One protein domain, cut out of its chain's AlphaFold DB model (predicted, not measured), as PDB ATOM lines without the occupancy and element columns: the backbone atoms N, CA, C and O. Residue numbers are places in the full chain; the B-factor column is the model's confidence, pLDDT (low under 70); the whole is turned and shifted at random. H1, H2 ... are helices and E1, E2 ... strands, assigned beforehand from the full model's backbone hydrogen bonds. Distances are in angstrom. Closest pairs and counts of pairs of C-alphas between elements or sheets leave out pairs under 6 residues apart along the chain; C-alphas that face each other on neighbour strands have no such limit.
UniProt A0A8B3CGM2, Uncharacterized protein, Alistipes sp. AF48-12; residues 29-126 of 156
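What this domain is: This is residues 29 to 126 of the 156 residues of an uncharacterized protein of Alistipes sp. AF48-12 (UniProt A0A8B3CGM2). You are looking at a small sandwich: a strongly twisted sheet of four strands, E3, E2, E5 and E6, lies face to face with a smaller sheet of three, E4, E1 and E7, the strands of the two running nearly the same line. H1 only grazes the smaller sheet, and its residues 121 to 126 stick out from the body; residues 99 to 116, with no named element, run out from E7 and come back to H1. The printed part has 98 residues, with seven named strands and one named helix in the order E1, E2, E3, E4, E5, E6, E7, H1, and its class is mostly strand. The larger sheet runs E3, E2, E5, E6 and is antiparallel throughout; the smaller runs E4, E1, E7 and is mixed. The whole is compact, with a radius of gyration of the C-alphas of 13.2 A and spans of 36 by 30 by 25 A.

How they stand to each other: Begin at Ile 29, where E1, residues 29 to 32, opens the printed part as the inner strand of the smaller sheet. On one side of it look for its antiparallel neighbour E4, residues 53 to 57, at 175 degrees, with N 31 and O 54 2.8 A apart, within hydrogen-bond range. On the other side is its parallel neighbour E7, residues 94 to 98, at 25 degrees, with N 30 and O 95 2.8 A apart. Go on to E2, residues 38 to 42, which forms a hairpin with E3, residues 45 to 51; they are antiparallel at 160 degrees, and N 47 and O 40 are 2.9 A apart. E2 is also the antiparallel neighbour of E5, residues 62 to 70, at 156 degrees, with N 41 and O 67 2.8 A apart. E5 and E6, residues 83 to 89, form another hairpin, also at 156 degrees, with N 64 and O 87 3.0 A apart. The two sheets make a sandwich, two sheets face to face, the facing parts 9.2 A centre to centre and their best planes 17 degrees apart. Across it E2 and E4 are near each other, while E1 and E5 are apart. The closest C-alphas of E6 and E7 are those of His 89 and Thr 95, 7.0 A apart. H1, residues 117 to 126, is only just on the smaller sheet, with 5 pairs of C-alphas within 10 A, and only grazes it with residues 117 to 120; its closest C-alpha pair with E7 is Ser 117 and Val 94, 6.8 A apart. Every O i to N i+4 pair in H1 is within hydrogen-bond range.

Where its parts are: Find C-alpha 29 at (203.857, 165.811, 136.668); from there E1 runs 9.9 A to C-alpha 32. E2, residues 38 to 42, is followed by E3, residues 45 to 51, 15.6 A long, and E4, residues 53 to 57. Look next for C-alpha 62 at (203.100, 170.393, 125.543), where E5, the longest strand, begins its 26.1 A to C-alpha 70. E6 covers 17.0 A from residue 83 to 89, and E7 13.0 A from residue 94 to 98. H1 runs 14.2 A from residue 117 to C-alpha 126 at (211.697, 162.460, 153.487).

The domain as a whole: The two C-alphas farthest apart are those of Asn 78 and Ala 118, at 37.6 A. The printed part has no cut. Two links are long: E5 to E6, with 12 residues between them, and E7 to H1, with 18. In the B-factor column the mean pLDDT of the printed part is 70.7; look for values under 70 at residue 58, residues 72 to 76, residue 78 and residues 101 to 126.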
ATOM      1  N   ILE A  29     204.971 165.276 135.900       81.06
ATOM      2  CA  ILE A  29     203.857 165.811 136.668       81.06
ATOM      3  C   ILE A  29     203.660 164.930 137.898       81.06
ATOM      4  O   ILE A  29     203.444 163.726 137.767       81.06
ATOM      5  N   ARG A  30     203.750 165.525 139.090       81.69
ATOM      6  CA  ARG A  30     203.346 164.894 140.348       81.69
ATOM      7  C   ARG A  30     201.887 165.239 140.610       81.69
ATOM      8  O   ARG A  30     201.518 166.407 140.570       81.69
ATOM      9  N   ILE A  31     201.073 164.237 140.888       81.50
ATOM     10  CA  ILE A  31     199.669 164.387 141.251       81.50
ATOM     11  C   ILE A  31     199.509 163.815 142.651       81.50
ATOM     12  O   ILE A  31     199.940 162.693 142.901       81.50
ATOM     13  N   VAL A  32     198.902 164.577 143.551       80.25
ATOM     14  CA  VAL A  32     198.681 164.193 144.947       80.25
ATOM     15  C   VAL A  32     197.206 164.337 145.260       80.25
ATOM     16  O   VAL A  32     196.607 165.345 144.908       80.25
ATOM     17  N   SER A  33     196.629 163.359 145.940       80.12
ATOM     18  CA  SER A  33     195.260 163.386 146.444       80.12
ATOM     19  C   SER A  33     195.275 162.991 147.925       80.12
ATOM     20  O   SER A  33     195.132 161.809 148.257       80.12
ATOM     21  N   PRO A  34     195.517 163.957 148.836       73.31
ATOM     22  CA  PRO A  34     195.815 163.662 150.239       73.31
ATOM     23  C   PRO A  34     194.651 163.003 150.984       73.31
ATOM     24  O   PRO A  34     194.865 162.157 151.841       73.31
ATOM     25  N   ALA A  35     193.418 163.405 150.664       76.75
ATOM     26  CA  ALA A  35     192.235 163.008 151.422       76.75
ATOM     27  C   ALA A  35     191.553 161.745 150.878       76.75
ATOM     28  O   ALA A  35     191.023 160.964 151.657       76.75
ATOM     29  N   ASN A  36     191.532 161.553 149.555       79.50
ATOM     30  CA  ASN A  36     190.799 160.457 148.913       79.50
ATOM     31  C   ASN A  36     191.645 159.868 147.781       79.50
ATOM     32  O   ASN A  36     192.147 160.638 146.963       79.50
ATOM     33  N   PRO A  37     191.833 158.545 147.693       82.31
ATOM     34  CA  PRO A  37     192.591 157.950 146.606       82.31
ATOM     35  C   PRO A  37     191.834 158.084 145.277       82.31
ATOM     36  O   PRO A  37     190.606 158.109 145.239       82.31
ATOM     37  N   VAL A  38     192.572 158.175 144.171       83.94
ATOM     38  CA  VAL A  38     192.030 158.450 142.835       83.94
ATOM     39  C   VAL A  38     192.632 157.542 141.769       83.94
ATOM     40  O   VAL A  38     193.772 157.094 141.876       83.94
ATOM     41  N   THR A  39     191.876 157.307 140.699       86.25
ATOM     42  CA  THR A  39     192.399 156.743 139.446       86.25
ATOM     43  C   THR A  39     192.762 157.881 138.496       86.25
ATOM     44  O   THR A  39     191.925 158.743 138.222       86.25
ATOM     45  N   ILE A  40     193.985 157.868 137.959       86.38
ATOM     46  CA  ILE A  40     194.504 158.933 137.090       86.38
ATOM     47  C   ILE A  40     194.480 158.516 135.619       86.38
ATOM     48  O   ILE A  40     194.971 157.444 135.250       86.38
ATOM     49  N   TYR A  41     193.972 159.414 134.778       88.31
ATOM     50  CA  TYR A  41     194.012 159.321 133.326       88.31
ATOM     51  C   TYR A  41     194.814 160.480 132.736       88.31
ATOM     52  O   TYR A  41     194.644 161.635 133.127       88.31
ATOM     53  N   LEU A  42     195.653 160.159 131.756       89.19
ATOM     54  CA  LEU A  42     196.410 161.104 130.948       89.19
ATOM     55  C   LEU A  42     195.941 160.966 129.503       89.19
ATOM     56  O   LEU A  42     196.019 159.886 128.930       89.19
ATOM     57  N   ASN A  43     195.430 162.047 128.916       89.75
ATOM     58  CA  ASN A  43     194.883 162.060 127.554       89.75
ATOM     59  C   ASN A  43     193.834 160.956 127.302       89.75
ATOM     60  O   ASN A  43     193.707 160.443 126.196       89.75
ATOM     61  N   GLY A  44     193.072 160.595 128.339       87.56
ATOM     62  CA  GLY A  44     192.054 159.545 128.282       87.56
ATOM     63  C   GLY A  44     192.566 158.124 128.536       87.56
ATOM     64  O   GLY A  44     191.741 157.228 128.718       87.56
ATOM     65  N   GLU A  45     193.880 157.912 128.632       86.69
ATOM     66  CA  GLU A  45     194.483 156.621 128.972       86.69
ATOM     67  C   GLU A  45     194.726 156.501 130.476       86.69
ATOM     68  O   GLU A  45     195.227 157.427 131.112       86.69
ATOM     69  N   ARG A  46     194.390 155.347 131.064       83.12
ATOM     70  CA  ARG A  46     194.645 155.097 132.488       83.12
ATOM     71  C   ARG A  46     196.144 154.939 132.718       83.12
ATOM     72  O   ARG A  46     196.746 153.995 132.215       83.12
ATOM     73  N   VAL A  47     196.716 155.818 133.535       77.75
ATOM     74  CA  VAL A  47     198.142 155.766 133.894       77.75
ATOM     75  C   VAL A  47     198.370 154.806 135.055       77.75
ATOM     76  O   VAL A  47     199.280 153.981 135.013       77.75
ATOM     77  N   LEU A  48     197.526 154.904 136.084       70.75
ATOM     78  CA  LEU A  48     197.655 154.145 137.322       70.75
ATOM     79  C   LEU A  48     196.279 153.708 137.835       70.75
ATOM     80  O   LEU A  48     195.286 154.411 137.636       70.75
ATOM     81  N   SER A  49     196.233 152.563 138.515       71.19
ATOM     82  CA  SER A  49     195.122 152.203 139.402       71.19
ATOM     83  C   SER A  49     195.077 153.131 140.627       71.19
ATOM     84  O   SER A  49     195.935 153.991 140.792       71.19
ATOM     85  N   VAL A  50     194.059 152.962 141.468       80.88
ATOM     86  CA  VAL A  50     193.770 153.772 142.662       80.88
ATOM     87  C   VAL A  50     195.021 154.109 143.484       80.88
ATOM     88  O   VAL A  50     195.736 153.208 143.919       80.88
ATOM     89  N   THR A  51     195.279 155.402 143.693       76.88
ATOM     90  CA  THR A  51     196.428 155.911 144.459       76.88
ATOM     91  C   THR A  51     196.147 157.268 145.106       76.88
ATOM     92  O   THR A  51     195.351 158.057 144.600       76.88
ATOM     93  N   ASN A  52     196.855 157.588 146.188       79.44
ATOM     94  CA  ASN A  52     196.900 158.932 146.771       79.44
ATOM     95  C   ASN A  52     198.010 159.810 146.176       79.44
ATOM     96  O   ASN A  52     198.030 161.016 146.409       79.44
ATOM     97  N   SER A  53     198.946 159.235 145.420       77.12
ATOM     98  CA  SER A  53     200.056 159.972 144.816       77.12
ATOM     99  C   SER A  53     200.561 159.279 143.551       77.12
ATOM    100  O   SER A  53     200.653 158.053 143.478       77.12
ATOM    101  N   CYS A  54     200.885 160.055 142.523       76.25
ATOM    102  CA  CYS A  54     201.422 159.557 141.263       76.25
ATOM    103  C   CYS A  54     202.476 160.522 140.724       76.25
ATOM    104  O   CYS A  54     202.302 161.737 140.784       76.25
ATOM    105  N   PHE A  55     203.551 159.988 140.149       79.00
ATOM    106  CA  PHE A  55     204.504 160.769 139.372       79.00
ATOM    107  C   PHE A  55     204.551 160.251 137.938       79.00
ATOM    108  O   PHE A  55     204.965 159.120 137.684       79.00
ATOM    109  N   ILE A  56     204.138 161.094 136.997       79.69
ATOM    110  CA  ILE A  56     204.184 160.807 135.568       79.69
ATOM    111  C   ILE A  56     205.500 161.362 135.028       79.69
ATOM    112  O   ILE A  56     205.637 162.568 134.827       79.69
ATOM    113  N   ALA A  57     206.478 160.483 134.825       75.19
ATOM    114  CA  ALA A  57     207.805 160.847 134.338       75.19
ATOM    115  C   ALA A  57     207.872 160.915 132.801       75.19
ATOM    116  O   ALA A  57     207.073 160.295 132.102       75.19
ATOM    117  N   ASN A  58     208.889 161.612 132.279       69.00
ATOM    118  CA  ASN A  58     209.227 161.663 130.846       69.00
ATOM    119  C   ASN A  58     208.078 162.137 129.929       69.00
ATOM    120  O   ASN A  58     207.979 161.740 128.768       69.00
ATOM    121  N   LEU A  59     207.202 162.994 130.453       75.56
ATOM    122  CA  LEU A  59     206.181 163.663 129.655       75.56
ATOM    123  C   LEU A  59     206.846 164.551 128.599       75.56
ATOM    124  O   LEU A  59     207.732 165.353 128.904       75.56
ATOM    125  N   LYS A  60     206.386 164.433 127.349       78.69
ATOM    126  CA  LYS A  60     206.757 165.387 126.301       78.69
ATOM    127  C   LYS A  60     206.289 166.781 126.714       78.69
ATOM    128  O   LYS A  60     205.244 166.933 127.346       78.69
ATOM    129  N   SER A  61     207.060 167.801 126.350       82.81
ATOM    130  CA  SER A  61     206.602 169.179 126.492       82.81
ATOM    131  C   SER A  61     205.340 169.397 125.660       82.81
ATOM    132  O   SER A  61     205.282 168.941 124.516       82.81
ATOM    133  N   GLY A  62     204.371 170.122 126.202       86.31
ATOM    134  CA  GLY A  62     203.100 170.393 125.543       86.31
ATOM    135  C   GLY A  62     201.925 170.308 126.504       86.31
ATOM    136  O   GLY A  62     202.098 170.189 127.718       86.31
ATOM    137  N   ASP A  63     200.729 170.382 125.939       89.06
ATOM    138  CA  ASP A  63     199.488 170.294 126.693       89.06
ATOM    139  C   ASP A  63     199.063 168.835 126.839       89.06
ATOM    140  O   ASP A  63     199.096 168.054 125.888       89.06
ATOM    141  N   CYS A  64     198.654 168.467 128.047       88.31
ATOM    142  CA  CYS A  64     198.083 167.162 128.329       88.31
ATOM    143  C   CYS A  64     196.811 167.315 129.153       88.31
ATOM    144  O   CYS A  64     196.713 168.181 130.022       88.31
ATOM    145  N   ARG A  65     195.818 166.475 128.874       91.50
ATOM    146  CA  ARG A  65     194.606 166.398 129.683       91.50
ATOM    147  C   ARG A  65     194.854 165.443 130.836       91.50
ATOM    148  O   ARG A  65     195.190 164.285 130.603       91.50
ATOM    149  N   ILE A  66     194.658 165.917 132.057       89.25
ATOM    150  CA  ILE A  66     194.739 165.099 133.263       89.25
ATOM    151  C   ILE A  66     193.353 165.014 133.863       89.25
ATOM    152  O   ILE A  66     192.719 166.036 134.120       89.25
ATOM    153  N   GLU A  67     192.901 163.788 134.094       90.25
ATOM    154  CA  GLU A  67     191.638 163.515 134.762       90.25
ATOM    155  C   GLU A  67     191.873 162.599 135.960       90.25
ATOM    156  O   GLU A  67     192.556 161.581 135.845       90.25
ATOM    157  N   ALA A  68     191.285 162.941 137.102       87.00
ATOM    158  CA  ALA A  68     191.239 162.083 138.275       87.00
ATOM    159  C   ALA A  68     189.788 161.684 138.544       87.00
ATOM    160  O   ALA A  68     188.891 162.527 138.526       87.00
ATOM    161  N   TYR A  69     189.567 160.403 138.802       86.69
ATOM    162  CA  TYR A  69     188.276 159.851 139.207       86.69
ATOM    163  C   TYR A  69     188.408 159.297 140.615       86.69
ATOM    164  O   TYR A  69     189.495 158.852 140.988       86.69
ATOM    165  N   ASP A  70     187.312 159.313 141.368       85.12
ATOM    166  CA  ASP A  70     187.266 158.689 142.688       85.12
ATOM    167  C   ASP A  70     187.756 157.233 142.603       85.12
ATOM    168  O   ASP A  70     187.408 156.487 141.681       85.12
ATOM    169  N   GLY A  71     188.651 156.868 143.516       75.38
ATOM    170  CA  GLY A  71     189.189 155.525 143.637       75.38
ATOM    171  C   GLY A  71     188.276 154.568 144.399       75.38
ATOM    172  O   GLY A  71     188.498 153.360 144.340       75.38
ATOM    173  N   TYR A  72     187.251 155.069 145.092       69.44
ATOM    174  CA  TYR A  72     186.262 154.233 145.763       69.44
ATOM    175  C   TYR A  72     185.220 153.712 144.758       69.44
ATOM    176  O   TYR A  72     184.405 154.463 144.227       69.44
ATOM    177  N   GLY A  73     185.241 152.402 144.485       62.59
ATOM    178  CA  GLY A  73     184.276 151.717 143.617       62.59
ATOM    179  C   GLY A  73     184.921 150.731 142.638       62.59
ATOM    180  O   GLY A  73     186.079 150.353 142.773       62.59
ATOM    181  N   ASP A  74     184.164 150.329 141.616       58.81
ATOM    182  CA  ASP A  74     184.497 149.283 140.630       58.81
ATOM    183  C   ASP A  74     185.698 149.601 139.704       58.81
ATOM    184  O   ASP A  74     185.900 148.948 138.678       58.81
ATOM    185  N   ASN A  75     186.485 150.642 140.004       56.81
ATOM    186  CA  ASN A  75     187.577 151.158 139.172       56.81
ATOM    187  C   ASN A  75     187.154 151.501 137.734       56.81
ATOM    188  O   ASN A  75     187.989 151.544 136.825       56.81
ATOM    189  N   LYS A  76     185.860 151.709 137.482       60.41
ATOM    190  CA  LYS A  76     185.334 152.075 136.165       60.41
ATOM    191  C   LYS A  76     185.374 153.590 136.016       60.41
ATOM    192  O   LYS A  76     185.099 154.317 136.965       60.41
ATOM    193  N   ARG A  77     185.690 154.072 134.810       73.81
ATOM    194  CA  ARG A  77     185.581 155.492 134.423       73.81
ATOM    195  C   ARG A  77     184.098 155.879 134.265       73.81
ATOM    196  O   ARG A  77     183.682 156.359 133.219       73.81
ATOM    197  N   ASN A  78     183.291 155.580 135.280       66.50
ATOM    198  CA  ASN A  78     181.855 155.794 135.287       66.50
ATOM    199  C   ASN A  78     181.575 157.044 136.118       66.50
ATOM    200  O   ASN A  78     181.798 157.051 137.323       66.50
ATOM    201  N   GLY A  79     181.101 158.104 135.463       76.44
ATOM    202  CA  GLY A  79     180.772 159.375 136.107       76.44
ATOM    203  C   GLY A  79     181.675 160.530 135.680       76.44
ATOM    204  O   GLY A  79     182.499 160.406 134.778       76.44
ATOM    205  N   SER A  80     181.472 161.686 136.314       83.94
ATOM    206  CA  SER A  80     182.308 162.870 136.095       83.94
ATOM    207  C   SER A  80     183.602 162.766 136.905       83.94
ATOM    208  O   SER A  80     183.555 162.297 138.044       83.94
ATOM    209  N   PRO A  81     184.747 163.205 136.361       86.44
ATOM    210  CA  PRO A  81     185.991 163.232 137.115       86.44
ATOM    211  C   PRO A  81     185.902 164.211 138.297       86.44
ATOM    212  O   PRO A  81     185.261 165.258 138.200       86.44
ATOM    213  N   VAL A  82     186.596 163.890 139.390       85.44
ATOM    214  CA  VAL A  82     186.779 164.798 140.538       85.44
ATOM    215  C   VAL A  82     187.790 165.907 140.229       85.44
ATOM    216  O   VAL A  82     187.770 166.959 140.858       85.44
ATOM    217  N   PHE A  83     188.645 165.696 139.224       85.88
ATOM    218  CA  PHE A  83     189.564 166.690 138.673       85.88
ATOM    219  C   PHE A  83     189.688 166.501 137.160       85.88
ATOM    220  O   PHE A  83     189.884 165.376 136.709       85.88
ATOM    221  N   SER A  84     189.609 167.572 136.371       89.81
ATOM    222  CA  SER A  84     189.812 167.516 134.918       89.81
ATOM    223  C   SER A  84     190.372 168.832 134.404       89.81
ATOM    224  O   SER A  84     189.635 169.812 134.297       89.81
ATOM    225  N   GLU A  85     191.643 168.843 134.011       87.44
ATOM    226  CA  GLU A  85     192.303 170.043 133.491       87.44
ATOM    227  C   GLU A  85     193.233 169.747 132.311       87.44
ATOM    228  O   GLU A  85     193.778 168.651 132.174       87.44
ATOM    229  N   ILE A  86     193.439 170.767 131.472       89.12
ATOM    230  CA  ILE A  86     194.532 170.801 130.501       89.12
ATOM    231  C   ILE A  86     195.749 171.429 131.181       89.12
ATOM    232  O   ILE A  86     195.734 172.596 131.577       89.12
ATOM    233  N   VAL A  87     196.812 170.647 131.315       86.25
ATOM    234  CA  VAL A  87     198.051 171.040 131.980       86.25
ATOM    235  C   VAL A  87     199.157 171.158 130.947       86.25
ATOM    236  O   VAL A  87     199.520 170.184 130.287       86.25
ATOM    237  N   ARG A  88     199.722 172.364 130.838       85.00
ATOM    238  CA  ARG A  88     200.900 172.626 130.013       85.00
ATOM    239  C   ARG A  88     202.162 172.202 130.752       85.00
ATOM    240  O   ARG A  88     202.546 172.827 131.739       85.00
ATOM    241  N   HIS A  89     202.817 171.163 130.254       81.31
ATOM    242  CA  HIS A  89     204.092 170.679 130.759       81.31
ATOM    243  C   HIS A  89     205.250 171.278 129.955       81.31
ATOM    244  O   HIS A  89     205.297 171.169 128.730       81.31
ATOM    245  N   SER A  90     206.219 171.897 130.631       77.31
ATOM    246  CA  SER A  90     207.373 172.524 129.968       77.31
ATOM    247  C   SER A  90     208.413 171.516 129.464       77.31
ATOM    248  O   SER A  90     209.279 171.877 128.670       77.31
ATOM    249  N   GLY A  91     208.376 170.266 129.946       74.31
ATOM    250  CA  GLY A  91     209.415 169.263 129.690       74.31
ATOM    251  C   GLY A  91     210.737 169.540 130.417       74.31
ATOM    252  O   GLY A  91     211.733 168.862 130.154       74.31
ATOM    253  N   ARG A  92     210.777 170.553 131.295       72.50
ATOM    254  CA  ARG A  92     211.993 171.008 131.992       72.50
ATOM    255  C   ARG A  92     211.933 170.828 133.504       72.50
ATOM    256  O   ARG A  92     212.971 170.606 134.113       72.50
ATOM    257  N   GLU A  93     210.743 170.900 134.086       73.94
ATOM    258  CA  GLU A  93     210.541 170.931 135.536       73.94
ATOM    259  C   GLU A  93     209.458 169.947 135.966       73.94
ATOM    260  O   GLU A  93     208.714 169.419 135.136       73.94
ATOM    261  N   VAL A  94     209.347 169.726 137.273       74.94
ATOM    262  CA  VAL A  94     208.205 169.017 137.842       74.94
ATOM    263  C   VAL A  94     207.049 169.992 138.015       74.94
ATOM    264  O   VAL A  94     207.184 171.032 138.654       74.94
ATOM    265  N   THR A  95     205.894 169.636 137.462       80.25
ATOM    266  CA  THR A  95     204.624 170.298 137.777       80.25
ATOM    267  C   THR A  95     203.922 169.503 138.865       80.25
ATOM    268  O   THR A  95     203.765 168.297 138.718       80.25
ATOM    269  N   GLU A  96     203.495 170.145 139.947       79.69
ATOM    270  CA  GLU A  96     202.694 169.483 140.977       79.69
ATOM    271  C   GLU A  96     201.219 169.883 140.867       79.69
ATOM    272  O   GLU A  96     200.894 171.053 140.650       79.69
ATOM    273  N   ILE A  97     200.340 168.896 141.015       82.94
ATOM    274  CA  ILE A  97     198.886 169.023 141.014       82.94
ATOM    275  C   ILE A  97     198.372 168.412 142.313       82.94
ATOM    276  O   ILE A  97     198.641 167.247 142.599       82.94
ATOM    277  N   SER A  98     197.611 169.188 143.081       82.31
ATOM    278  CA  SER A  98     196.882 168.690 144.247       82.31
ATOM    279  C   SER A  98     195.411 168.525 143.881       82.31
ATOM    280  O   SER A  98     194.753 169.486 143.483       82.31
ATOM    281  N   VAL A  99     194.907 167.304 144.000       80.44
ATOM    282  CA  VAL A  99     193.495 166.955 143.878       80.44
ATOM    283  C   VAL A  99     192.892 167.072 145.276       80.44
ATOM    284  O   VAL A  99     192.885 166.128 146.063       80.44
ATOM    285  N   GLU A 100     192.443 168.275 145.626       75.19
ATOM    286  CA  GLU A 100     191.682 168.498 146.856       75.19
ATOM    287  C   GLU A 100     190.203 168.196 146.607       75.19
ATOM    288  O   GLU A 100     189.638 168.601 145.590       75.19
ATOM    289  N   ASN A 101     189.559 167.508 147.555       54.16
ATOM    290  CA  ASN A 101     188.116 167.302 147.529       54.16
ATOM    291  C   ASN A 101     187.435 168.641 147.830       54.16
ATOM    292  O   ASN A 101     187.194 168.993 148.983       54.16
ATOM    293  N   ARG A 102     187.200 169.435 146.787       48.34
ATOM    294  CA  ARG A 102     186.344 170.610 146.868       48.34
ATOM    295  C   ARG A 102     185.129 170.353 146.008       48.34
ATOM    296  O   ARG A 102     185.210 170.263 144.784       48.34
ATOM    297  N   SER A 103     184.008 170.205 146.707       38.72
ATOM    298  CA  SER A 103     182.654 170.394 146.216       38.72
ATOM    299  C   SER A 103     182.645 171.333 145.016       38.72
ATOM    300  O   SER A 103     183.161 172.442 145.101       38.72
ATOM    301  N   ARG A 104     182.094 170.826 143.909       45.19
ATOM    302  CA  ARG A 104     181.802 171.502 142.638       45.19
ATOM    303  C   ARG A 104     182.018 173.026 142.682       45.19
ATOM    304  O   ARG A 104     181.266 173.726 143.350       45.19
ATOM    305  N   ALA A 105     182.961 173.480 141.858       33.94
ATOM    306  CA  ALA A 105     183.394 174.856 141.596       33.94
ATOM    307  C   ALA A 105     184.705 175.257 142.295       33.94
ATOM    308  O   ALA A 105     184.826 175.270 143.513       33.94
ATOM    309  N   CYS A 106     185.654 175.678 141.456       31.45
ATOM    310  CA  CYS A 106     186.966 176.230 141.792       31.45
ATOM    311  C   CYS A 106     188.051 175.186 142.109       31.45
ATOM    312  O   CYS A 106     188.401 174.938 143.264       31.45
ATOM    313  N   SER A 107     188.666 174.640 141.052       34.31
ATOM    314  CA  SER A 107     190.018 174.097 141.148       34.31
ATOM    315  C   SER A 107     190.971 175.255 141.444       34.31
ATOM    316  O   SER A 107     191.440 175.980 140.567       34.31
ATOM    317  N   THR A 108     191.241 175.486 142.726       34.00
ATOM    318  CA  THR A 108     192.367 176.335 143.095       34.00
ATOM    319  C   THR A 108     193.618 175.526 142.784       34.00
ATOM    320  O   THR A 108     194.101 174.757 143.612       34.00
ATOM    321  N   LEU A 109     194.125 175.661 141.560       40.09
ATOM    322  CA  LEU A 109     195.483 175.273 141.219       40.09
ATOM    323  C   LEU A 109     196.415 175.938 142.238       40.09
ATOM    324  O   LEU A 109     196.828 177.083 142.060       40.09
ATOM    325  N   ARG A 110     196.846 175.210 143.272       39.53
ATOM    326  CA  ARG A 110     198.172 175.460 143.839       39.53
ATOM    327  C   ARG A 110     199.178 174.878 142.860       39.53
ATOM    328  O   ARG A 110     199.833 173.879 143.129       39.53
ATOM    329  N   ARG A 111     199.270 175.519 141.691       42.38
ATOM    330  CA  ARG A 111     200.380 175.351 140.763       42.38
ATOM    331  C   ARG A 111     201.589 175.917 141.498       42.38
ATOM    332  O   ARG A 111     201.872 177.108 141.414       42.38
ATOM    333  N   SER A 112     202.250 175.081 142.294       43.34
ATOM    334  CA  SER A 112     203.586 175.390 142.782       43.34
ATOM    335  C   SER A 112     204.484 175.353 141.549       43.34
ATOM    336  O   SER A 112     204.907 174.301 141.077       43.34
ATOM    337  N   ALA A 113     204.631 176.520 140.920       39.53
ATOM    338  CA  ALA A 113     205.533 176.706 139.803       39.53
ATOM    339  C   ALA A 113     206.943 176.304 140.259       39.53
ATOM    340  O   ALA A 113     207.427 176.811 141.267       39.53
ATOM    341  N   GLY A 114     207.556 175.371 139.529       47.56
ATOM    342  CA  GLY A 114     208.977 175.055 139.629       47.56
ATOM    343  C   GLY A 114     209.417 174.472 140.971       47.56
ATOM    344  O   GLY A 114     210.127 175.126 141.732       47.56
ATOM    345  N   ARG A 115     209.097 173.201 141.247       50.50
ATOM    346  CA  ARG A 115     209.945 172.436 142.175       50.50
ATOM    347  C   ARG A 115     211.118 171.865 141.392       50.50
ATOM    348  O   ARG A 115     210.933 171.140 140.413       50.50
ATOM    349  N   SER A 116     212.329 172.203 141.831       51.47
ATOM    350  CA  SER A 116     213.550 171.620 141.285       51.47
ATOM    351  C   SER A 116     213.520 170.100 141.457       51.47
ATOM    352  O   SER A 116     212.960 169.566 142.419       51.47
ATOM    353  N   SER A 117     214.160 169.383 140.538       48.59
ATOM    354  CA  SER A 117     214.327 167.931 140.628       48.59
ATOM    355  C   SER A 117     214.943 167.479 141.957       48.59
ATOM    356  O   SER A 117     214.612 166.404 142.444       48.59
ATOM    357  N   ALA A 118     215.789 168.315 142.570       50.12
ATOM    358  CA  ALA A 118     216.372 168.080 143.887       50.12
ATOM    359  C   ALA A 118     215.331 168.146 145.019       50.12
ATOM    360  O   ALA A 118     215.364 167.320 145.925       50.12
ATOM    361  N   GLY A 119     214.366 169.069 144.946       48.75
ATOM    362  CA  GLY A 119     213.272 169.156 145.920       48.75
ATOM    363  C   GLY A 119     212.351 167.934 145.889       48.75
ATOM    364  O   GLY A 119     211.887 167.487 146.935       48.75
ATOM    365  N   LEU A 120     212.133 167.347 144.707       51.34
ATOM    366  CA  LEU A 120     211.381 166.097 144.583       51.34
ATOM    367  C   LEU A 120     212.191 164.882 145.061       51.34
ATOM    368  O   LEU A 120     211.626 164.017 145.716       51.34
ATOM    369  N   LEU A 121     213.502 164.829 144.800       55.00
ATOM    370  CA  LEU A 121     214.377 163.782 145.346       55.00
ATOM    371  C   LEU A 121     214.462 163.832 146.877       55.00
ATOM    372  O   LEU A 121     214.473 162.785 147.516       55.00
ATOM    373  N   ASN A 122     214.468 165.029 147.462       50.56
ATOM    374  CA  ASN A 122     214.385 165.187 148.911       50.56
ATOM    375  C   ASN A 122     213.013 164.750 149.438       50.56
ATOM    376  O   ASN A 122     212.972 164.038 150.425       50.56
ATOM    377  N   MET A 123     211.900 165.047 148.756       48.53
ATOM    378  CA  MET A 123     210.593 164.477 149.135       48.53
ATOM    379  C   MET A 123     210.550 162.951 149.013       48.53
ATOM    380  O   MET A 123     210.000 162.305 149.889       48.53
ATOM    381  N   ILE A 124     211.159 162.367 147.974       52.22
ATOM    382  CA  ILE A 124     211.287 160.907 147.830       52.22
ATOM    383  C   ILE A 124     212.067 160.293 149.004       52.22
ATOM    384  O   ILE A 124     211.865 159.126 149.326       52.22
ATOM    385  N   ARG A 125     212.982 161.057 149.612       48.81
ATOM    386  CA  ARG A 125     213.767 160.635 150.777       48.81
ATOM    387  C   ARG A 125     213.061 160.887 152.114       48.81
ATOM    388  O   ARG A 125     213.256 160.089 153.021       48.81
ATOM    389  N   GLU A 126     212.297 161.974 152.232       43.12
ATOM    390  CA  GLU A 126     211.697 162.460 153.487       43.12
ATOM    391  C   GLU A 126     210.250 161.986 153.708       43.12
ATOM    392  O   GLU A 126     209.861 161.733 154.847       43.12
TER     393      GLU A 126